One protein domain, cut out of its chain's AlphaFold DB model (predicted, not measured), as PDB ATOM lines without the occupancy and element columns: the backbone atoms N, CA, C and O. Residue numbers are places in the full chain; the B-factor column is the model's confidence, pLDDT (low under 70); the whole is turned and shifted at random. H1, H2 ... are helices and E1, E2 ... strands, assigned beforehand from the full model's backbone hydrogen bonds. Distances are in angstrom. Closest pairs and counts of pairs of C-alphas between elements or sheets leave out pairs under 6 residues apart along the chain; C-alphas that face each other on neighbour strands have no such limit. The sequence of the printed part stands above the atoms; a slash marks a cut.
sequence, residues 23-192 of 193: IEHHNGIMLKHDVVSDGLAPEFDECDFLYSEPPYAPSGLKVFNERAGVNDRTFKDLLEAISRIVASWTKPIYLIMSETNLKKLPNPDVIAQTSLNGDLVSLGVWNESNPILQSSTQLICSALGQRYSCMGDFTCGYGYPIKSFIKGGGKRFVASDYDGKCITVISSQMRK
ATOM      1  N   ILE A  23      86.189  31.039-127.319       97.75
ATOM      2  CA  ILE A  23      86.976  31.342-126.127       97.75
ATOM      3  C   ILE A  23      86.062  31.269-124.911       97.75
ATOM      4  O   ILE A  23      85.029  31.936-124.860       97.75
ATOM      5  N   GLU A  24      86.491  30.503-123.914       97.62
ATOM      6  CA  GLU A  24      85.894  30.510-122.584       97.62
ATOM      7  C   GLU A  24      86.697  31.448-121.685       97.62
ATOM      8  O   GLU A  24      87.922  31.357-121.572       97.62
ATOM      9  N   HIS A  25      86.000  32.403-121.089       96.25
ATOM     10  CA  HIS A  25      86.526  33.384-120.158       96.25
ATOM     11  C   HIS A  25      85.785  33.237-118.829       96.25
ATOM     12  O   HIS A  25      84.627  32.830-118.796       96.25
ATOM     13  N   HIS A  26      86.414  33.614-117.716       96.25
ATOM     14  CA  HIS A  26      85.782  33.472-116.400       96.25
ATOM     15  C   HIS A  26      84.463  34.265-116.266       96.25
ATOM     16  O   HIS A  26      83.579  33.862-115.517       96.25
ATOM     17  N   ASN A  27      84.301  35.350-117.036       96.94
ATOM     18  CA  ASN A  27      83.040  36.095-117.151       96.94
ATOM     19  C   ASN A  27      82.165  35.702-118.351       96.94
ATOM     20  O   ASN A  27      81.175  36.381-118.579       96.94
ATOM     21  N   GLY A  28      82.479  34.713-119.186       97.25
ATOM     22  CA  GLY A  28      81.617  34.478-120.350       97.25
ATOM     23  C   GLY A  28      82.195  33.669-121.490       97.25
ATOM     24  O   GLY A  28      83.322  33.182-121.437       97.25
ATOM     25  N   ILE A  29      81.395  33.556-122.545       98.44
ATOM     26  CA  ILE A  29      81.722  32.817-123.764       98.44
ATOM     27  C   ILE A  29      81.783  33.807-124.924       98.44
ATOM     28  O   ILE A  29      80.906  34.656-125.080       98.44
ATOM     29  N   MET A  30      82.825  33.693-125.744       98.19
ATOM     30  CA  MET A  30      82.940  34.400-127.017       98.19
ATOM     31  C   MET A  30      83.028  33.367-128.133       98.19
ATOM     32  O   MET A  30      83.858  32.459-128.046       98.19
ATOM     33  N   LEU A  31      82.212  33.493-129.175       97.94
ATOM     34  CA  LEU A  31      82.161  32.515-130.256       97.94
ATOM     35  C   LEU A  31      82.009  33.160-131.636       97.94
ATOM     36  O   LEU A  31      81.286  34.136-131.810       97.94
ATOM     37  N   LYS A  32      82.682  32.581-132.630       97.06
ATOM     38  CA  LYS A  32      82.446  32.892-134.035       97.06
ATOM     39  C   LYS A  32      81.133  32.227-134.436       97.06
ATOM     40  O   LYS A  32      81.062  31.000-134.403       97.06
ATOM     41  N   HIS A  33      80.119  33.010-134.791       97.00
ATOM     42  CA  HIS A  33      78.777  32.500-135.098       97.00
ATOM     43  C   HIS A  33      78.085  33.366-136.149       97.00
ATOM     44  O   HIS A  33      78.067  34.591-136.015       97.00
ATOM     45  N   ASP A  34      77.507  32.746-137.181       94.88
ATOM     46  CA  ASP A  34      76.742  33.459-138.209       94.88
ATOM     47  C   ASP A  34      75.260  33.496-137.826       94.88
ATOM     48  O   ASP A  34      74.479  32.597-138.130       94.88
ATOM     49  N   VAL A  35      74.853  34.595-137.189       96.00
ATOM     50  CA  VAL A  35      73.457  34.809-136.788       96.00
ATOM     51  C   VAL A  35      72.481  34.807-137.974       96.00
ATOM     52  O   VAL A  35      71.290  34.544-137.798       96.00
ATOM     53  N   VAL A  36      72.962  35.087-139.191       94.69
ATOM     54  CA  VAL A  36      72.120  35.134-140.390       94.69
ATOM     55  C   VAL A  36      71.703  33.735-140.824       94.69
ATOM     56  O   VAL A  36      70.519  33.526-141.108       94.69
ATOM     57  N   SER A  37      72.645  32.789-140.874       94.88
ATOM     58  CA  SER A  37      72.360  31.400-141.255       94.88
ATOM     59  C   SER A  37      71.861  30.555-140.093       94.88
ATOM     60  O   SER A  37      70.948  29.753-140.283       94.88
ATOM     61  N   ASP A  38      72.420  30.760-138.903       96.75
ATOM     62  CA  ASP A  38      72.326  29.784-137.818       96.75
ATOM     63  C   ASP A  38      71.393  30.249-136.689       96.75
ATOM     64  O   ASP A  38      71.056  29.470-135.802       96.75
ATOM     65  N   GLY A  39      70.947  31.512-136.712       97.31
ATOM     66  CA  GLY A  39      70.180  32.110-135.618       97.31
ATOM     67  C   GLY A  39      71.039  32.344-134.373       97.31
ATOM     68  O   GLY A  39      72.248  32.537-134.472       97.31
ATOM     69  N   LEU A  40      70.428  32.362-133.185       98.19
ATOM     70  CA  LEU A  40      71.187  32.454-131.933       98.19
ATOM     71  C   LEU A  40      71.826  31.108-131.589       98.19
ATOM     72  O   LEU A  40      71.199  30.060-131.730       98.19
ATOM     73  N   ALA A  41      73.063  31.149-131.098       98.12
ATOM     74  CA  ALA A  41      73.706  29.966-130.545       98.12
ATOM     75  C   ALA A  41      73.031  29.546-129.219       98.12
ATOM     76  O   ALA A  41      72.537  30.421-128.500       98.12
ATOM     77  N   PRO A  42      73.034  28.251-128.850       98.38
ATOM     78  CA  PRO A  42      72.383  27.771-127.625       98.38
ATOM     79  C   PRO A  42      72.862  28.458-126.340       98.38
ATOM     80  O   PRO A  42      72.110  28.588-125.381       98.38
ATOM     81  N   GLU A  43      74.103  28.946-126.306       98.56
ATOM     82  CA  GLU A  43      74.656  29.667-125.158       98.56
ATOM     83  C   GLU A  43      73.835  30.903-124.775       98.56
ATOM     84  O   GLU A  43      73.810  31.279-123.604       98.56
ATOM     85  N   PHE A  44      73.142  31.524-125.735       98.69
ATOM     86  CA  PHE A  44      72.314  32.698-125.471       98.69
ATOM     87  C   PHE A  44      71.127  32.393-124.552       98.69
ATOM     88  O   PHE A  44      70.655  33.312-123.887       98.69
ATOM     89  N   ASP A  45      70.681  31.137-124.428       98.38
ATOM     90  CA  ASP A  45      69.560  30.756-123.556       98.38
ATOM     91  C   ASP A  45      69.805  31.124-122.079       98.38
ATOM     92  O   ASP A  45      68.862  31.436-121.340       98.38
ATOM     93  N   GLU A  46      71.075  31.175-121.654       98.00
ATOM     94  CA  GLU A  46      71.500  31.589-120.308       98.00
ATOM     95  C   GLU A  46      71.461  33.112-120.084       98.00
ATOM     96  O   GLU A  46      71.649  33.572-118.956       98.00
ATOM     97  N   CYS A  47      71.261  33.922-121.128       98.75
ATOM     98  CA  CYS A  47      71.280  35.379-121.021       98.75
ATOM     99  C   CYS A  47      69.987  35.921-120.409       98.75
ATOM    100  O   CYS A  47      68.893  35.443-120.707       98.75
ATOM    101  N   ASP A  48      70.095  36.960-119.586       98.81
ATOM    102  CA  ASP A  48      68.934  37.631-118.996       98.81
ATOM    103  C   ASP A  48      68.273  38.582-120.000       98.81
ATOM    104  O   ASP A  48      67.073  38.827-119.930       98.81
ATOM    105  N   PHE A  49      69.058  39.112-120.937       98.88
ATOM    106  CA  PHE A  49      68.621  40.023-121.988       98.88
ATOM    107  C   PHE A  49      69.560  39.939-123.193       98.88
ATOM    108  O   PHE A  49      70.698  39.465-123.087       98.88
ATOM    109  N   LEU A  50      69.093  40.456-124.327       98.88
ATOM    110  CA  LEU A  50      69.922  40.688-125.504       98.88
ATOM    111  C   LEU A  50      70.213  42.175-125.660       98.88
ATOM    112  O   LEU A  50      69.326  43.018-125.517       98.88
ATOM    113  N   TYR A  51      71.449  42.493-126.009       98.75
ATOM    114  CA  TYR A  51      71.848  43.810-126.472       98.75
ATOM    115  C   TYR A  51      72.698  43.663-127.719       98.75
ATOM    116  O   TYR A  51      73.571  42.805-127.751       98.75
ATOM    117  N   SER A  52      72.495  44.501-128.733       98.06
ATOM    118  CA  SER A  52      73.412  44.495-129.869       98.06
ATOM    119  C   SER A  52      73.456  45.809-130.640       98.06
ATOM    120  O   SER A  52      72.496  46.588-130.657       98.06
ATOM    121  N   GLU A  53      74.582  46.025-131.323       96.31
ATOM    122  CA  GLU A  53      74.849  47.156-132.220       96.31
ATOM    123  C   GLU A  53      75.134  46.642-133.649       96.31
ATOM    124  O   GLU A  53      76.284  46.701-134.097       96.31
ATOM    125  N   PRO A  54      74.123  46.133-134.390       94.00
ATOM    126  CA  PRO A  54      74.351  45.544-135.707       94.00
ATOM    127  C   PRO A  54      75.005  46.523-136.693       94.00
ATOM    128  O   PRO A  54      74.769  47.736-136.622       94.00
ATOM    129  N   PRO A  55      75.784  46.025-137.672       89.38
ATOM    130  CA  PRO A  55      76.455  46.883-138.640       89.38
ATOM    131  C   PRO A  55      75.455  47.724-139.442       89.38
ATOM    132  O   PRO A  55      74.432  47.234-139.920       89.38
ATOM    133  N   TYR A  56      75.771  49.005-139.646       80.50
ATOM    134  CA  TYR A  56      74.914  49.903-140.420       80.50
ATOM    135  C   TYR A  56      74.921  49.572-141.918       80.50
ATOM    136  O   TYR A  56      75.941  49.211-142.510       80.50
ATOM    137  N   ALA A  57      73.777  49.782-142.565       79.12
ATOM    138  CA  ALA A  57      73.644  49.650-144.010       79.12
ATOM    139  C   ALA A  57      74.091  50.909-144.770       79.12
ATOM    140  O   ALA A  57      73.891  52.019-144.275       79.12
ATOM    141  N   PRO A  58      74.554  50.773-146.027       71.06
ATOM    142  CA  PRO A  58      75.081  49.553-146.653       71.06
ATOM    143  C   PRO A  58      76.589  49.368-146.403       71.06
ATOM    144  O   PRO A  58      77.113  48.265-146.534       71.06
ATOM    145  N   SER A  59      77.297  50.446-146.056       75.56
ATOM    146  CA  SER A  59      78.760  50.475-145.986       75.56
ATOM    147  C   SER A  59      79.327  49.699-144.802       75.56
ATOM    148  O   SER A  59      80.384  49.095-144.947       75.56
ATOM    149  N   GLY A  60      78.630  49.680-143.661       75.81
ATOM    150  CA  GLY A  60      79.041  48.901-142.495       75.81
ATOM    151  C   GLY A  60      79.053  47.418-142.831       75.81
ATOM    152  O   GLY A  60      80.111  46.800-142.791       75.81
ATOM    153  N   LEU A  61      77.919  46.869-143.272       81.19
ATOM    154  CA  LEU A  61      77.838  45.441-143.590       81.19
ATOM    155  C   LEU A  61      78.841  45.012-144.668       81.19
ATOM    156  O   LEU A  61      79.462  43.968-144.521       81.19
ATOM    157  N   LYS A  62      79.056  45.827-145.711       83.62
ATOM    158  CA  LYS A  62      80.057  45.521-146.744       83.62
ATOM    159  C   LYS A  62      81.454  45.312-146.145       83.62
ATOM    160  O   LYS A  62      82.113  44.335-146.476       83.62
ATOM    161  N   VAL A  63      81.881  46.193-145.238       78.25
ATOM    162  CA  VAL A  63      83.190  46.081-144.576       78.25
ATOM    163  C   VAL A  63      83.269  44.829-143.700       78.25
ATOM    164  O   VAL A  63      84.307  44.172-143.675       78.25
ATOM    165  N   PHE A  64      82.199  44.479-142.984       76.44
ATOM    166  CA  PHE A  64      82.180  43.256-142.174       76.44
ATOM    167  C   PHE A  64      82.211  41.988-143.044       76.44
ATOM    168  O   PHE A  64      82.993  41.079-142.777       76.44
ATOM    169  N   ASN A  65      81.446  41.963-144.134       85.12
ATOM    170  CA  ASN A  65      81.447  40.893-145.133       85.12
ATOM    171  C   ASN A  65      82.839  40.649-145.726       85.12
ATOM    172  O   ASN A  65      83.329  39.522-145.717       85.12
ATOM    173  N   GLU A  66      83.509  41.717-146.166       84.81
ATOM    174  CA  GLU A  66      84.875  41.648-146.691       84.81
ATOM    175  C   GLU A  66      85.859  41.089-145.652       84.81
ATOM    176  O   GLU A  66      86.724  40.282-145.990       84.81
ATOM    177  N   ARG A  67      85.717  41.470-144.374       76.00
ATOM    178  CA  ARG A  67      86.589  40.990-143.286       76.00
ATOM    179  C   ARG A  67      86.384  39.519-142.957       76.00
ATOM    180  O   ARG A  67      87.368  38.827-142.707       76.00
ATOM    181  N   ALA A  68      85.140  39.059-142.989       77.56
ATOM    182  CA  ALA A  68      84.784  37.672-142.727       77.56
ATOM    183  C   ALA A  68      84.961  36.750-143.949       77.56
ATOM    184  O   ALA A  68      84.747  35.544-143.837       77.56
ATOM    185  N   GLY A  69      85.317  37.297-145.119       82.62
ATOM    186  CA  GLY A  69      85.436  36.531-146.364       82.62
ATOM    187  C   GLY A  69      84.091  36.049-146.920       82.62
ATOM    188  O   GLY A  69      84.041  35.027-147.601       82.62
ATOM    189  N   VAL A  70      83.001  36.764-146.625       83.94
ATOM    190  CA  VAL A  70      81.635  36.417-147.036       83.94
ATOM    191  C   VAL A  70      81.135  37.445-148.043       83.94
ATOM    192  O   VAL A  70      81.001  38.613-147.705       83.94
ATOM    193  N   ASN A  71      80.813  37.031-149.270       77.12
ATOM    194  CA  ASN A  71      80.425  37.977-150.328       77.12
ATOM    195  C   ASN A  71      78.908  38.111-150.529       77.12
ATOM    196  O   ASN A  71      78.450  39.135-151.032       77.12
ATOM    197  N   ASP A  72      78.123  37.126-150.085       83.88
ATOM    198  CA  ASP A  72      76.725  36.988-150.520       83.88
ATOM    199  C   ASP A  72      75.696  37.458-149.479       83.88
ATOM    200  O   ASP A  72      74.493  37.405-149.724       83.88
ATOM    201  N   ARG A  73      76.139  37.922-148.302       86.69
ATOM    202  CA  ARG A  73      75.234  38.380-147.237       86.69
ATOM    203  C   ARG A  73      74.749  39.792-147.518       86.69
ATOM    204  O   ARG A  73      75.538  40.734-147.589       86.69
ATOM    205  N   THR A  74      73.443  39.969-147.615       91.31
ATOM    206  CA  THR A  74      72.838  41.285-147.780       91.31
ATOM    207  C   THR A  74      72.375  41.855-146.446       91.31
ATOM    208  O   THR A  74      72.146  41.152-145.463       91.31
ATOM    209  N   PHE A  75      72.175  43.172-146.413       90.88
ATOM    210  CA  PHE A  75      71.605  43.817-145.231       90.88
ATOM    211  C   PHE A  75      70.152  43.401-144.984       90.88
ATOM    212  O   PHE A  75      69.675  43.441-143.853       90.88
ATOM    213  N   LYS A  76      69.454  42.974-146.041       93.75
ATOM    214  CA  LYS A  76      68.124  42.389-145.926       93.75
ATOM    215  C   LYS A  76      68.185  41.074-145.143       93.75
ATOM    216  O   LYS A  76      67.413  40.932-144.205       93.75
ATOM    217  N   ASP A  77      69.137  40.195-145.450       94.62
ATOM    218  CA  ASP A  77      69.284  38.906-144.753       94.62
ATOM    219  C   ASP A  77      69.578  39.106-143.262       94.62
ATOM    220  O   ASP A  77      68.982  38.447-142.409       94.62
ATOM    221  N   LEU A  78      70.440  40.078-142.934       94.56
ATOM    222  CA  LEU A  78      70.716  40.455-141.547       94.56
ATOM    223  C   LEU A  78      69.456  40.955-140.827       94.56
ATOM    224  O   LEU A  78      69.170  40.518-139.715       94.56
ATOM    225  N   LEU A  79      68.685  41.852-141.449       95.94
ATOM    226  CA  LEU A  79      67.437  42.342-140.859       95.94
ATOM    227  C   LEU A  79      66.398  41.234-140.681       95.94
ATOM    228  O   LEU A  79      65.698  41.223-139.673       95.94
ATOM    229  N   GLU A  80      66.291  40.307-141.629       97.31
ATOM    230  CA  GLU A  80      65.391  39.161-141.517       97.31
ATOM    231  C   GLU A  80      65.802  38.238-140.366       97.31
ATOM    232  O   GLU A  80      64.941  37.783-139.615       97.31
ATOM    233  N   ALA A  81      67.101  38.005-140.175       97.62
ATOM    234  CA  ALA A  81      67.613  37.244-139.041       97.62
ATOM    235  C   ALA A  81      67.318  37.929-137.700       97.62
ATOM    236  O   ALA A  81      66.761  37.300-136.800       97.62
ATOM    237  N   ILE A  82      67.591  39.234-137.591       98.12
ATOM    238  CA  ILE A  82      67.260  40.029-136.398       98.12
ATOM    239  C   ILE A  82      65.752  40.004-136.136       98.12
ATOM    240  O   ILE A  82      65.333  39.819-134.998       98.12
ATOM    241  N   SER A  83      64.927  40.138-137.175       98.38
ATOM    242  CA  SER A  83      63.467  40.088-137.064       98.38
ATOM    243  C   SER A  83      62.983  38.753-136.487       98.38
ATOM    244  O   SER A  83      62.165  38.747-135.568       98.38
ATOM    245  N   ARG A  84      63.545  37.618-136.940       98.50
ATOM    246  CA  ARG A  84      63.252  36.288-136.369       98.50
ATOM    247  C   ARG A  84      63.653  36.183-134.897       98.50
ATOM    248  O   ARG A  84      62.903  35.609-134.110       98.50
ATOM    249  N   ILE A  85      64.802  36.743-134.520       98.62
ATOM    250  CA  ILE A  85      65.261  36.767-133.124       98.62
ATOM    251  C   ILE A  85      64.298  37.582-132.267       98.62
ATOM    252  O   ILE A  85      63.767  37.061-131.293       98.62
ATOM    253  N   VAL A  86      64.003  38.819-132.667       98.50
ATOM    254  CA  VAL A  86      63.076  39.702-131.943       98.50
ATOM    255  C   VAL A  86      61.697  39.059-131.785       98.50
ATOM    256  O   VAL A  86      61.100  39.156-130.721       98.50
ATOM    257  N   ALA A  87      61.200  38.373-132.816       98.38
ATOM    258  CA  ALA A  87      59.886  37.736-132.782       98.38
ATOM    259  C   ALA A  87      59.815  36.473-131.903       98.38
ATOM    260  O   ALA A  87      58.729  36.117-131.451       98.38
ATOM    261  N   SER A  88      60.930  35.766-131.701       98.00
ATOM    262  CA  SER A  88      60.965  34.494-130.955       98.00
ATOM    263  C   SER A  88      61.478  34.637-129.524       98.00
ATOM    264  O   SER A  88      61.177  33.802-128.672       98.00
ATOM    265  N   TRP A  89      62.242  35.689-129.249       98.31
ATOM    266  CA  TRP A  89      62.862  35.913-127.957       98.31
ATOM    267  C   TRP A  89      61.883  36.540-126.960       98.31
ATOM    268  O   TRP A  89      61.197  37.513-127.268       98.31
ATOM    269  N   THR A  90      61.829  35.994-125.745       98.31
ATOM    270  CA  THR A  90      60.834  36.375-124.724       98.31
ATOM    271  C   THR A  90      61.391  37.235-123.591       98.31
ATOM    272  O   THR A  90      60.622  37.766-122.792       98.31
ATOM    273  N   LYS A  91      62.718  37.386-123.501       98.69
ATOM    274  CA  LYS A  91      63.379  38.242-122.503       98.69
ATOM    275  C   LYS A  91      63.631  39.647-123.088       98.69
ATOM    276  O   LYS A  91      63.438  39.832-124.293       98.69
ATOM    277  N   PRO A  92      64.058  40.639-122.287       98.88
ATOM    278  CA  PRO A  92      64.335  41.984-122.782       98.88
ATOM    279  C   PRO A  92      65.335  42.011-123.945       98.88
ATOM    280  O   PRO A  92      66.310  41.251-123.963       98.88
ATOM    281  N   ILE A  93      65.110  42.917-124.898       98.88
ATOM    282  CA  ILE A  93      65.993  43.157-126.047       98.88
ATOM    283  C   ILE A  93      66.249  44.654-126.173       98.88
ATOM    284  O   ILE A  93      65.308  45.441-126.166       98.88
ATOM    285  N   TYR A  94      67.511  45.033-126.360       98.81
ATOM    286  CA  TYR A  94      67.959  46.403-126.594       98.81
ATOM    287  C   TYR A  94      68.781  46.451-127.893       98.81
ATOM    288  O   TYR A  94      69.905  45.955-127.930       98.81
ATOM    289  N   LEU A  95      68.252  47.035-128.971       98.50
ATOM    290  CA  LEU A  95      68.970  47.131-130.254       98.50
ATOM    291  C   LEU A  95      69.255  48.572-130.645       98.50
ATOM    292  O   LEU A  95      68.351  49.407-130.691       98.50
ATOM    293  N   ILE A  96      70.509  48.836-131.004       97.94
ATOM    294  CA  ILE A  96      70.946  50.124-131.537       97.94
ATOM    295  C   ILE A  96      70.936  50.072-133.060       97.94
ATOM    296  O   ILE A  96      71.723  49.350-133.670       97.94
ATOM    297  N   MET A  97      70.062  50.855-133.687       95.19
ATOM    298  CA  MET A  97      69.922  50.916-135.143       95.19
ATOM    299  C   MET A  97      69.475  52.309-135.604       95.19
ATOM    300  O   MET A  97      69.148  53.189-134.810       95.19
ATOM    301  N   SER A  98      69.422  52.528-136.921       93.12
ATOM    302  CA  SER A  98      68.695  53.679-137.462       93.12
ATOM    303  C   SER A  98      67.185  53.467-137.339       93.12
ATOM    304  O   SER A  98      66.691  52.346-137.483       93.12
ATOM    305  N   GLU A  99      66.432  54.553-137.167       92.50
ATOM    306  CA  GLU A  99      64.966  54.506-137.113       92.50
ATOM    307  C   GLU A  99      64.355  53.821-138.352       92.50
ATOM    308  O   GLU A  99      63.434  53.014-138.246       92.50
ATOM    309  N   THR A 100      64.916  54.074-139.540       93.44
ATOM    310  CA  THR A 100      64.500  53.429-140.797       93.44
ATOM    311  C   THR A 100      64.631  51.906-140.755       93.44
ATOM    312  O   THR A 100      63.842  51.207-141.387       93.44
ATOM    313  N   ASN A 101      65.632  51.382-140.047       93.69
ATOM    314  CA  ASN A 101      65.830  49.943-139.916       93.69
ATOM    315  C   ASN A 101      64.961  49.349-138.805       93.69
ATOM    316  O   ASN A 101      64.419  48.268-139.012       93.69
ATOM    317  N   LEU A 102      64.745  50.070-137.699       96.12
ATOM    318  CA  LEU A 102      63.800  49.657-136.653       96.12
ATOM    319  C   LEU A 102      62.384  49.456-137.211       96.12
ATOM    320  O   LEU A 102      61.731  48.480-136.870       96.12
ATOM    321  N   LYS A 103      61.945  50.306-138.151       96.12
ATOM    322  CA  LYS A 103      60.641  50.179-138.839       96.12
ATOM    323  C   LYS A 103      60.469  48.897-139.669       96.12
ATOM    324  O   LYS A 103      59.378  48.651-140.170       96.12
ATOM    325  N   LYS A 104      61.533  48.113-139.871       96.56
ATOM    326  CA  LYS A 104      61.507  46.836-140.605       96.56
ATOM    327  C   LYS A 104      61.483  45.618-139.677       96.56
ATOM    328  O   LYS A 104      61.422  44.494-140.169       96.56
ATOM    329  N   LEU A 105      61.584  45.836-138.369       97.94
ATOM    330  CA  LEU A 105      61.524  44.805-137.338       97.94
ATOM    331  C   LEU A 105      60.108  44.758-136.733       97.94
ATOM    332  O   LEU A 105      59.320  45.680-136.974       97.94
ATOM    333  N   PRO A 106      59.764  43.724-135.941       98.50
ATOM    334  CA  PRO A 106      58.575  43.771-135.095       98.50
ATOM    335  C   PRO A 106      58.568  45.052-134.255       98.50
ATOM    336  O   PRO A 106      59.628  45.506-133.818       98.50
ATOM    337  N   ASN A 107      57.389  45.638-134.037       98.25
ATOM    338  CA  ASN A 107      57.280  46.939-133.377       98.25
ATOM    339  C   ASN A 107      57.928  46.898-131.982       98.25
ATOM    340  O   ASN A 107      57.511  46.074-131.168       98.25
ATOM    341  N   PRO A 108      58.928  47.750-131.699       98.31
ATOM    342  CA  PRO A 108      59.456  47.897-130.347       98.31
ATOM    343  C   PRO A 108      58.407  48.498-129.414       98.31
ATOM    344  O   PRO A 108      57.634  49.367-129.822       98.31
ATOM    345  N   ASP A 109      58.444  48.081-128.151       98.38
ATOM    346  CA  ASP A 109      57.631  48.662-127.079       98.38
ATOM    347  C   ASP A 109      58.042  50.116-126.821       98.38
ATOM    348  O   ASP A 109      57.206  50.975-126.538       98.38
ATOM    349  N   VAL A 110      59.344  50.405-126.956       98.44
ATOM    350  CA  VAL A 110      59.913  51.748-126.807       98.44
ATOM    351  C   VAL A 110      60.962  52.028-127.875       98.44
ATOM    352  O   VAL A 110      61.837  51.210-128.151       98.44
ATOM    353  N   ILE A 111      60.913  53.240-128.431       98.19
ATOM    354  CA  ILE A 111      61.988  53.818-129.240       98.19
ATOM    355  C   ILE A 111      62.495  55.069-128.531       98.19
ATOM    356  O   ILE A 111      61.717  55.970-128.220       98.19
ATOM    357  N   ALA A 112      63.803  55.147-128.313       98.25
ATOM    358  CA  ALA A 112      64.458  56.315-127.739       98.25
ATOM    359  C   ALA A 112      65.678  56.726-128.567       98.25
ATOM    360  O   ALA A 112      66.255  55.924-129.297       98.25
ATOM    361  N   GLN A 113      66.085  57.987-128.445       98.19
ATOM    362  CA  GLN A 113      67.342  58.461-129.021       98.19
ATOM    363  C   GLN A 113      68.474  58.291-128.003       98.19
ATOM    364  O   GLN A 113      68.294  58.547-126.812       98.19
ATOM    365  N   THR A 114      69.645  57.880-128.473       97.75
ATOM    366  CA  THR A 114      70.877  57.776-127.683       97.75
ATOM    367  C   THR A 114      72.081  58.128-128.557       97.75
ATOM    368  O   THR A 114      71.920  58.467-129.729       97.75
ATOM    369  N   SER A 115      73.293  58.082-128.009       96.25
ATOM    370  CA  SER A 115      74.519  58.316-128.771       96.25
ATOM    371  C   SER A 115      75.400  57.074-128.855       96.25
ATOM    372  O   SER A 115      75.647  56.386-127.864       96.25
ATOM    373  N   LEU A 116      75.922  56.821-130.053       92.81
ATOM    374  CA  LEU A 116      76.935  55.811-130.325       92.81
ATOM    375  C   LEU A 116      78.132  56.509-130.968       92.81
ATOM    376  O   LEU A 116      78.038  57.043-132.068       92.81
ATOM    377  N   ASN A 117      79.269  56.521-130.271       87.56
ATOM    378  CA  ASN A 117      80.501  57.186-130.725       87.56
ATOM    379  C   ASN A 117      80.321  58.685-131.054       87.56
ATOM    380  O   ASN A 117      80.999  59.232-131.924       87.56
ATOM    381  N   GLY A 118      79.417  59.349-130.325       88.88
ATOM    382  CA  GLY A 118      79.099  60.770-130.485       88.88
ATOM    383  C   GLY A 118      78.057  61.076-131.563       88.88
ATOM    384  O   GLY A 118      77.641  62.225-131.668       88.88
ATOM    385  N   ASP A 119      77.613  60.077-132.327       89.25
ATOM    386  CA  ASP A 119      76.549  60.229-133.315       89.25
ATOM    387  C   ASP A 119      75.200  59.805-132.717       89.25
ATOM    388  O   ASP A 119      75.126  58.864-131.923       89.25
ATOM    389  N   LEU A 120      74.134  60.519-133.087       94.25
ATOM    390  CA  LEU A 120      72.776  60.237-132.625       94.25
ATOM    391  C   LEU A 120      72.224  58.990-133.333       94.25
ATOM    392  O   LEU A 120      72.267  58.899-134.561       94.25
ATOM    393  N   VAL A 121      71.703  58.044-132.556       95.50
ATOM    394  CA  VAL A 121      71.177  56.752-133.019       95.50
ATOM    395  C   VAL A 121      69.891  56.401-132.275       95.50
ATOM    396  O   VAL A 121      69.592  56.973-131.225       95.50
ATOM    397  N   SER A 122      69.128  55.443-132.799       97.62
ATOM    398  CA  SER A 122      67.898  54.978-132.160       97.62
ATOM    399  C   SER A 122      68.138  53.684-131.388       97.62
ATOM    400  O   SER A 122      68.747  52.744-131.893       97.62
ATOM    401  N   LEU A 123      67.625  53.641-130.165       98.56
ATOM    402  CA  LEU A 123      67.478  52.443-129.353       98.56
ATOM    403  C   LEU A 123      66.043  51.935-129.512       98.56
ATOM    404  O   LEU A 123      65.108  52.653-129.162       98.56
ATOM    405  N   GLY A 124      65.878  50.717-130.020       98.62
ATOM    406  CA  GLY A 124      64.633  49.958-129.905       98.62
ATOM    407  C   GLY A 124      64.688  49.041-128.685       98.62
ATOM    408  O   GLY A 124      65.726  48.420-128.440       98.62
ATOM    409  N   VAL A 125      63.591  48.964-127.934       98.81
ATOM    410  CA  VAL A 125      63.455  48.080-126.771       98.81
ATOM    411  C   VAL A 125      62.203  47.214-126.902       98.81
ATOM    412  O   VAL A 125      61.141  47.727-127.256       98.81
ATOM    413  N   TRP A 126      62.335  45.923-126.592       98.75
ATOM    414  CA  TRP A 126      61.248  44.936-126.560       98.75
ATOM    415  C   TRP A 126      61.251  44.172-125.235       98.75
ATOM    416  O   TRP A 126      62.313  43.978-124.635       98.75
ATOM    417  N   ASN A 127      60.081  43.677-124.829       98.50
ATOM    418  CA  ASN A 127      59.856  42.801-123.678       98.50
ATOM    419  C   ASN A 127      60.368  43.388-122.351       98.50
ATOM    420  O   ASN A 127      60.871  42.666-121.492       98.50
ATOM    421  N   GLU A 128      60.268  44.706-122.176       98.06
ATOM    422  CA  GLU A 128      60.795  45.406-121.005       98.06
ATOM    423  C   GLU A 128      59.791  46.434-120.489       98.06
ATOM    424  O   GLU A 128      59.488  47.433-121.138       98.06
ATOM    425  N   SER A 129      59.308  46.200-119.271       97.50
ATOM    426  CA  SER A 129      58.319  47.070-118.628       97.50
ATOM    427  C   SER A 129      58.898  48.403-118.149       97.50
ATOM    428  O   SER A 129      58.173  49.393-118.074       97.50
ATOM    429  N   ASN A 130      60.195  48.448-117.819       98.00
ATOM    430  CA  ASN A 130      60.856  49.648-117.309       98.00
ATOM    431  C   ASN A 130      62.195  49.882-118.029       98.00
ATOM    432  O   ASN A 130      63.261  49.622-117.454       98.00
ATOM    433  N   PRO A 131      62.171  50.333-119.294       97.81
ATOM    434  CA  PRO A 131      63.356  50.364-120.140       97.81
ATOM    435  C   PRO A 131      64.444  51.297-119.617       97.81
ATOM    436  O   PRO A 131      64.186  52.419-119.181       97.81
ATOM    437  N   ILE A 132      65.694  50.833-119.688       98.06
ATOM    438  CA  ILE A 132      66.869  51.663-119.404       98.06
ATOM    439  C   ILE A 132      67.142  52.553-120.612       98.06
ATOM    440  O   ILE A 132      67.625  52.096-121.646       98.06
ATOM    441  N   LEU A 133      66.866  53.844-120.452       98.12
ATOM    442  CA  LEU A 133      67.129  54.868-121.456       98.12
ATOM    443  C   LEU A 133      68.258  55.768-120.951       98.12
ATOM    444  O   LEU A 133      68.141  56.379-119.890       98.12
ATOM    445  N   GLN A 134      69.367  55.830-121.684       98.19
ATOM    446  CA  GLN A 134      70.527  56.656-121.333       98.19
ATOM    447  C   GLN A 134      71.052  57.400-122.559       98.19
ATOM    448  O   GLN A 134      70.785  57.029-123.704       98.19
ATOM    449  N   SER A 135      71.836  58.449-122.318       97.31
ATOM    450  CA  SER A 135      72.347  59.339-123.366       97.31
ATOM    451  C   SER A 135      73.445  58.726-124.239       97.31
ATOM    452  O   SER A 135      73.722  59.268-125.309       97.31
ATOM    453  N   SER A 136      74.061  57.610-123.835       97.88
ATOM    454  CA  SER A 136      75.016  56.871-124.666       97.88
ATOM    455  C   SER A 136      74.918  55.361-124.487       97.88
ATOM    456  O   SER A 136      74.538  54.877-123.419       97.88
ATOM    457  N   THR A 137      75.344  54.608-125.501       97.75
ATOM    458  CA  THR A 137      75.361  53.139-125.454       97.75
ATOM    459  C   THR A 137      76.211  52.579-124.314       97.75
ATOM    460  O   THR A 137      75.831  51.588-123.691       97.75
ATOM    461  N   GLN A 138      77.314  53.242-123.950       97.62
ATOM    462  CA  GLN A 138      78.139  52.831-122.808       97.62
ATOM    463  C   GLN A 138      77.391  52.982-121.479       97.62
ATOM    464  O   GLN A 138      77.494  52.107-120.618       97.62
ATOM    465  N   LEU A 139      76.632  54.071-121.309       98.31
ATOM    466  CA  LEU A 139      75.815  54.284-120.114       98.31
ATOM    467  C   LEU A 139      74.637  53.310-120.065       98.31
ATOM    468  O   LEU A 139      74.354  52.785-118.991       98.31
ATOM    469  N   ILE A 140      74.008  53.014-121.212       98.62
ATOM    470  CA  ILE A 140      72.981  51.966-121.327       98.62
ATOM    471  C   ILE A 140      73.558  50.634-120.833       98.62
ATOM    472  O   ILE A 140      73.022  50.046-119.899       98.62
ATOM    473  N   CYS A 141      74.684  50.186-121.398       98.62
ATOM    474  CA  CYS A 141      75.300  48.905-121.047       98.62
ATOM    475  C   CYS A 141      75.730  48.844-119.576       98.62
ATOM    476  O   CYS A 141      75.498  47.838-118.915       98.62
ATOM    477  N   SER A 142      76.316  49.919-119.042       98.56
ATOM    478  CA  SER A 142      76.693  49.993-117.624       98.56
ATOM    479  C   SER A 142      75.471  49.877-116.704       98.56
ATOM    480  O   SER A 142      75.470  49.078-115.771       98.56
ATOM    481  N   ALA A 143      74.390  50.605-117.002       98.62
ATOM    482  CA  ALA A 143      73.142  50.516-116.245       98.62
ATOM    483  C   ALA A 143      72.473  49.135-116.380       98.62
ATOM    484  O   ALA A 143      71.919  48.623-115.407       98.62
ATOM    485  N   LEU A 144      72.569  48.490-117.547       98.69
ATOM    486  CA  LEU A 144      72.133  47.103-117.728       98.69
ATOM    487  C   LEU A 144      72.958  46.140-116.865       98.69
ATOM    488  O   LEU A 144      72.383  45.225-116.289       98.69
ATOM    489  N   GLY A 145      74.263  46.380-116.695       98.62
ATOM    490  CA  GLY A 145      75.135  45.613-115.793       98.62
ATOM    491  C   GLY A 145      74.766  45.727-114.316       98.62
ATOM    492  O   GLY A 145      74.978  44.791-113.554       98.62
ATOM    493  N   GLN A 146      74.155  46.841-113.911       98.50
ATOM    494  CA  GLN A 146      73.623  46.995-112.554       98.50
ATOM    495  C   GLN A 146      72.332  46.195-112.342       98.50
ATOM    496  O   GLN A 146      72.008  45.838-111.210       98.50
ATOM    497  N   ARG A 147      71.574  45.943-113.418       98.56
ATOM    498  CA  ARG A 147      70.251  45.305-113.367       98.56
ATOM    499  C   ARG A 147      70.297  43.802-113.631       98.56
ATOM    500  O   ARG A 147      69.607  43.046-112.955       98.56
ATOM    501  N   TYR A 148      71.072  43.385-114.622       98.69
ATOM    502  CA  TYR A 148      71.092  42.028-115.151       98.69
ATOM    503  C   TYR A 148      72.435  41.355-114.878       98.69
ATOM    504  O   TYR A 148      73.480  42.001-114.824       98.69
ATOM    505  N   SER A 149      72.420  40.032-114.718       98.62
ATOM    506  CA  SER A 149      73.633  39.257-114.454       98.62
ATOM    507  C   SER A 149      74.323  38.808-115.739       98.62
ATOM    508  O   SER A 149      75.555  38.785-115.762       98.62
ATOM    509  N   CYS A 150      73.563  38.466-116.785       98.81
ATOM    510  CA  CYS A 150      74.073  37.894-118.028       98.81
ATOM    511  C   CYS A 150      73.582  38.644-119.278       98.81
ATOM    512  O   CYS A 150      72.381  38.693-119.545       98.81
ATOM    513  N   MET A 151      74.517  39.187-120.062       98.81
ATOM    514  CA  MET A 151      74.250  39.862-121.341       98.81
ATOM    515  C   MET A 151      74.502  38.932-122.529       98.81
ATOM    516  O   MET A 151      75.569  38.324-122.600       98.81
ATOM    517  N   GLY A 152      73.582  38.883-123.493       98.81
ATOM    518  CA  GLY A 152      73.829  38.301-124.814       98.81
ATOM    519  C   GLY A 152      74.061  39.383-125.869       98.81
ATOM    520  O   GLY A 152      73.219  40.264-126.016       98.81
ATOM    521  N   ASP A 153      75.158  39.311-126.623       98.62
ATOM    522  CA  ASP A 153      75.445  40.194-127.761       98.62
ATOM    523  C   ASP A 153      75.784  39.400-129.024       98.62
ATOM    524  O   ASP A 153      76.869  38.834-129.142       98.62
ATOM    525  N   PHE A 154      74.838  39.338-129.965       97.94
ATOM    526  CA  PHE A 154      74.926  38.477-131.149       97.94
ATOM    527  C   PHE A 154      75.577  39.137-132.379       97.94
ATOM    528  O   PHE A 154      75.763  38.474-133.400       97.94
ATOM    529  N   THR A 155      75.944  40.420-132.283       95.94
ATOM    530  CA  THR A 155      76.817  41.134-133.234       95.94
ATOM    531  C   THR A 155      77.847  41.965-132.467       95.94
ATOM    532  O   THR A 155      77.902  43.190-132.561       95.94
ATOM    533  N   CYS A 156      78.647  41.286-131.643       95.69
ATOM    534  CA  CYS A 156      79.420  41.935-130.583       95.69
ATOM    535  C   CYS A 156      80.615  42.776-131.059       95.69
ATOM    536  O   CYS A 156      81.168  43.562-130.274       95.69
ATOM    537  N   GLY A 157      81.044  42.641-132.319       93.38
ATOM    538  CA  GLY A 157      82.165  43.386-132.878       93.38
ATOM    539  C   GLY A 157      83.414  43.270-132.003       93.38
ATOM    540  O   GLY A 157      83.878  42.189-131.672       93.38
ATOM    541  N   TYR A 158      83.979  44.398-131.573       93.25
ATOM    542  CA  TYR A 158      85.152  44.397-130.683       93.25
ATOM    543  C   TYR A 158      84.814  44.438-129.183       93.25
ATOM    544  O   TYR A 158      85.713  44.658-128.372       93.25
ATOM    545  N   GLY A 159      83.549  44.232-128.796       94.81
ATOM    546  CA  GLY A 159      83.128  44.008-127.404       94.81
ATOM    547  C   GLY A 159      83.094  45.242-126.500       94.81
ATOM    548  O   GLY A 159      83.116  45.112-125.275       94.81
ATOM    549  N   TYR A 160      83.023  46.450-127.066       95.19
ATOM    550  CA  TYR A 160      82.860  47.679-126.275       95.19
ATOM    551  C   TYR A 160      81.593  47.689-125.394       95.19
ATOM    552  O   TYR A 160      81.701  48.112-124.232       95.19
ATOM    553  N   PRO A 161      80.423  47.215-125.874       97.31
ATOM    554  CA  PRO A 161      79.229  47.082-125.039       97.31
ATOM    555  C   PRO A 161      79.447  46.155-123.841       97.31
ATOM    556  O   PRO A 161      79.242  46.564-122.698       97.31
ATOM    557  N   ILE A 162      79.992  44.960-124.085       98.06
ATOM    558  CA  ILE A 162      80.296  43.949-123.059       98.06
ATOM    559  C   ILE A 162      81.218  44.521-121.980       98.06
ATOM    560  O   ILE A 162      80.964  44.376-120.787       98.06
ATOM    561  N   LYS A 163      82.270  45.244-122.382       97.50
ATOM    562  CA  LYS A 163      83.180  45.906-121.441       97.50
ATOM    563  C   LYS A 163      82.454  46.904-120.539       97.50
ATOM    564  O   LYS A 163      82.771  47.005-119.355       97.50
ATOM    565  N   SER A 164      81.518  47.664-121.100       97.75
ATOM    566  CA  SER A 164      80.722  48.636-120.345       97.75
ATOM    567  C   SER A 164      79.749  47.934-119.395       97.75
ATOM    568  O   SER A 164      79.630  48.347-118.247       97.75
ATOM    569  N   PHE A 165      79.141  46.830-119.834       98.56
ATOM    570  CA  PHE A 165      78.273  45.975-119.027       98.56
ATOM    571  C   PHE A 165      78.992  45.368-117.814       98.56
ATOM    572  O   PHE A 165      78.536  45.534-116.684       98.56
ATOM    573  N   ILE A 166      80.165  44.754-118.011       98.19
ATOM    574  CA  ILE A 166      80.959  44.185-116.908       98.19
ATOM    575  C   ILE A 166      81.394  45.272-115.917       98.19
ATOM    576  O   ILE A 166      81.254  45.104-114.709       98.19
ATOM    577  N   LYS A 167      81.845  46.435-116.407       97.38
ATOM    578  CA  LYS A 167      82.181  47.581-115.540       97.38
ATOM    579  C   LYS A 167      80.990  48.115-114.744       97.38
ATOM    580  O   LYS A 167      81.193  48.691-113.681       97.38
ATOM    581  N   GLY A 168      79.778  47.942-115.264       97.88
ATOM    582  CA  GLY A 168      78.534  48.288-114.585       97.88
ATOM    583  C   GLY A 168      78.142  47.331-113.456       97.88
ATOM    584  O   GLY A 168      77.219  47.643-112.713       97.88
ATOM    585  N   GLY A 169      78.829  46.195-113.298       98.12
ATOM    586  CA  GLY A 169      78.503  45.162-112.306       98.12
ATOM    587  C   GLY A 169      77.940  43.869-112.903       98.12
ATOM    588  O   GLY A 169      77.655  42.931-112.155       98.12
ATOM    589  N   GLY A 170      77.827  43.794-114.233       98.38
ATOM    590  CA  GLY A 170      77.438  42.579-114.934       98.38
ATOM    591  C   GLY A 170      78.415  41.436-114.651       98.38
ATOM    592  O   GLY A 170      79.620  41.650-114.512       98.38
ATOM    593  N   LYS A 171      77.908  40.203-114.553       98.25
ATOM    594  CA  LYS A 171      78.702  39.049-114.092       98.25
ATOM    595  C   LYS A 171      79.159  38.158-115.233       98.25
ATOM    596  O   LYS A 171      80.309  37.709-115.240       98.25
ATOM    597  N   ARG A 172      78.236  37.872-116.154       98.44
ATOM    598  CA  ARG A 172      78.419  36.938-117.262       98.44
ATOM    599  C   ARG A 172      78.052  37.563-118.604       98.44
ATOM    600  O   ARG A 172      77.248  38.486-118.664       98.44
ATOM    601  N   PHE A 173      78.617  37.053-119.688       98.69
ATOM    602  CA  PHE A 173      78.193  37.420-121.031       98.69
ATOM    603  C   PHE A 173      78.310  36.251-122.013       98.69
ATOM    604  O   PHE A 173      79.120  35.338-121.827       98.69
ATOM    605  N   VAL A 174      77.527  36.325-123.082       98.69
ATOM    606  CA  VAL A 174      77.666  35.514-124.290       98.69
ATOM    607  C   VAL A 174      77.794  36.477-125.456       98.69
ATOM    608  O   VAL A 174      76.961  37.361-125.637       98.69
ATOM    609  N   ALA A 175      78.876  36.348-126.210       98.50
ATOM    610  CA  ALA A 175      79.221  37.265-127.281       98.50
ATOM    611  C   ALA A 175      79.473  36.487-128.563       98.50
ATOM    612  O   ALA A 175      80.315  35.585-128.578       98.50
ATOM    613  N   SER A 176      78.796  36.857-129.642       98.12
ATOM    614  CA  SER A 176      79.066  36.286-130.948       98.12
ATOM    615  C   SER A 176      79.211  37.323-132.041       98.12
ATOM    616  O   SER A 176      78.596  38.387-132.016       98.12
ATOM    617  N   ASP A 177      80.058  36.996-133.000       95.81
ATOM    618  CA  ASP A 177      80.241  37.734-134.240       95.81
ATOM    619  C   ASP A 177      80.642  36.723-135.314       95.81
ATOM    620  O   ASP A 177      81.280  35.716-135.007       95.81
ATOM    621  N   TYR A 178      80.275  36.950-136.567       92.81
ATOM    622  CA  TYR A 178      80.633  36.016-137.632       92.81
ATOM    623  C   TYR A 178      82.082  36.210-138.106       92.81
ATOM    624  O   TYR A 178      82.653  35.305-138.718       92.81
ATOM    625  N   ASP A 179      82.716  37.345-137.782       91.81
ATOM    626  CA  ASP A 179      84.153  37.561-137.960       91.81
ATOM    627  C   ASP A 179      84.938  36.984-136.766       91.81
ATOM    628  O   ASP A 179      84.936  37.515-135.654       91.81
ATOM    629  N   GLY A 180      85.696  35.906-136.990       93.75
ATOM    630  CA  GLY A 180      86.516  35.287-135.943       93.75
ATOM    631  C   GLY A 180      87.625  36.197-135.396       93.75
ATOM    632  O   GLY A 180      88.175  35.922-134.324       93.75
ATOM    633  N   LYS A 181      87.984  37.285-136.092       92.94
ATOM    634  CA  LYS A 181      88.962  38.274-135.614       92.94
ATOM    635  C   LYS A 181      88.372  39.139-134.511       92.94
ATOM    636  O   LYS A 181      89.090  39.460-133.562       92.94
ATOM    637  N   CYS A 182      87.076  39.453-134.580       93.56
ATOM    638  CA  CYS A 182      86.339  40.114-133.503       93.56
ATOM    639  C   CYS A 182      86.501  39.341-132.188       93.56
ATOM    640  O   CYS A 182      86.915  39.909-131.178       93.56
ATOM    641  N   ILE A 183      86.328  38.020-132.234       96.38
ATOM    642  CA  ILE A 183      86.466  37.127-131.074       96.38
ATOM    643  C   ILE A 183      87.879  37.174-130.481       96.38
ATOM    644  O   ILE A 183      88.050  37.301-129.263       96.38
ATOM    645  N   THR A 184      88.910  37.153-131.329       94.94
ATOM    646  CA  THR A 184      90.301  37.306-130.877       94.94
ATOM    647  C   THR A 184      90.538  38.666-130.208       94.94
ATOM    648  O   THR A 184      91.203  38.745-129.168       94.94
ATOM    649  N   VAL A 185      89.981  39.744-130.767       94.06
ATOM    650  CA  VAL A 185      90.113  41.106-130.230       94.06
ATOM    651  C   VAL A 185      89.412  41.241-128.880       94.06
ATOM    652  O   VAL A 185      90.039  41.737-127.941       94.06
ATOM    653  N   ILE A 186      88.167  40.773-128.747       94.19
ATOM    654  CA  ILE A 186      87.417  40.834-127.482       94.19
ATOM    655  C   ILE A 186      88.201  40.126-126.381       94.19
ATOM    656  O   ILE A 186      88.446  40.718-125.333       94.19
ATOM    657  N   SER A 187      88.684  38.907-126.623       94.69
ATOM    658  CA  SER A 187      89.454  38.161-125.621       94.69
ATOM    659  C   SER A 187      90.700  38.907-125.145       94.69
ATOM    660  O   SER A 187      90.966  38.981-123.944       94.69
ATOM    661  N   SER A 188      91.434  39.545-126.062       92.44
ATOM    662  CA  SER A 188      92.584  40.389-125.713       92.44
ATOM    663  C   SER A 188      92.193  41.599-124.856       92.44
ATOM    664  O   SER A 188      92.932  41.989-123.950       92.44
ATOM    665  N   GLN A 189      91.025  42.196-125.110       90.06
ATOM    666  CA  GLN A 189      90.513  43.311-124.315       90.06
ATOM    667  C   GLN A 189      90.020  42.874-122.932       90.06
ATOM    668  O   GLN A 189      90.266  43.592-121.963       90.06
ATOM    669  N   MET A 190      89.363  41.716-122.833       90.62
ATOM    670  CA  MET A 190      88.797  41.202-121.581       90.62
ATOM    671  C   MET A 190      89.870  40.769-120.581       90.62
ATOM    672  O   MET A 190      89.688  40.965-119.390       90.62
ATOM    673  N   ARG A 191      91.037  40.302-121.043       87.81
ATOM    674  CA  ARG A 191      92.191  40.003-120.166       87.81
ATOM    675  C   ARG A 191      92.767  41.221-119.432       87.81
ATOM    676  O   ARG A 191      93.626  41.053-118.575       87.81
ATOM    677  N   LYS A 192      92.383  42.436-119.832       82.62
ATOM    678  CA  LYS A 192      92.864  43.703-119.252       82.62
ATOM    679  C   LYS A 192      91.870  44.327-118.268       82.62
ATOM    680  O   LYS A 192      92.118  45.447-117.819       82.62
TER     681      LYS A 192
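What this domain is: This is residues 23 to 192 of the 193 residues of an uncharacterized protein of Idiomarina sp (UniProt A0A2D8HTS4). One twisted sheet of eight strands runs through the core, with H6, H7 and H8 over one face and the short H2 and H5 over the opposite face. H4 only grazes the sheet, H1 packs on H4, and H3 lies off the sheet. The printed part has 170 residues with eight named helices and eight named strands, in the order E1 E2 H1 H2 E3 H3 H4 E4 H5 E5 E6 H6 E7 H7 E8 H8; across the mixed sheet the order is E1 E2 E8 E7 E3 E4 E6 E5. The class is mixed, helices and strands; the whole is compact, with a radius of gyration of the C-alphas of 14.6 A, and rounded, spanning 39 by 35 by 32 A.

Where its parts are: Find C-alpha 23 at (86.976, 31.342, -126.127), where E1, residues 23 to 25, begins. Then come E2 at 28 to 32, H1 at 35 to 38, H2 at 42 to 46, E3 at 49 to 52 and H3 at 59 to 68. H4, residues 75 to 88, starts at (71.605, 43.817, -145.231) and is 20.1 A long. Read on through E4 at 93 to 97, H5 at 99 to 102, E5 at 110 to 116, 17.9 A, and E6 at 119 to 126, 22.7 A. After H6 at 137 to 147, E7 at 150 to 153, H7 at 160 to 167 and E8 at 172 to 177, H8, residues 180 to 190, ends at (88.797, 41.202, -121.581).

How they stand to each other: Start at edge strand E1, an antiparallel hairpin with E2: N 23 and O 30 are 2.8 A apart. E2, E8, E7, E3 and E4 are parallel, each to the next; look at N 31 and O 175, 2.9 A, N 153 and O 174, 2.8 A, N 51 and O 152, 2.8 A, and N 94 and O 50, 2.8 A. E6 is antiparallel to E4, N 95 and O 124 at 2.9 A, and makes a hairpin with edge strand E5, N 123 and O 112 at 2.8 A. E3, H3 H4, E4 and E7, H7, E8 are strand-helix-strand units, parallel neighbour strands with helices between, and their crossovers are right-handed. H7 runs along E7, 9.2 A over the sheet, and touches H6, with C-alphas 145 and 165 closest at 4.5 A. H1 touches residues 77 to 82 of H4. Every O i to N i+4 pair is within hydrogen-bond range in H3, H4, H6, H7 and H8; H2 has 0 of 1 but 2 of 2 O i to N i+3 pairs, and H1 and H5 are too short.

The domain as a whole: The C-alphas of Gly 69 and Asn 130 are farthest apart, 40.3 A. The printed part has no cut, no link is long, and no printed residue is under 70 in pLDDT.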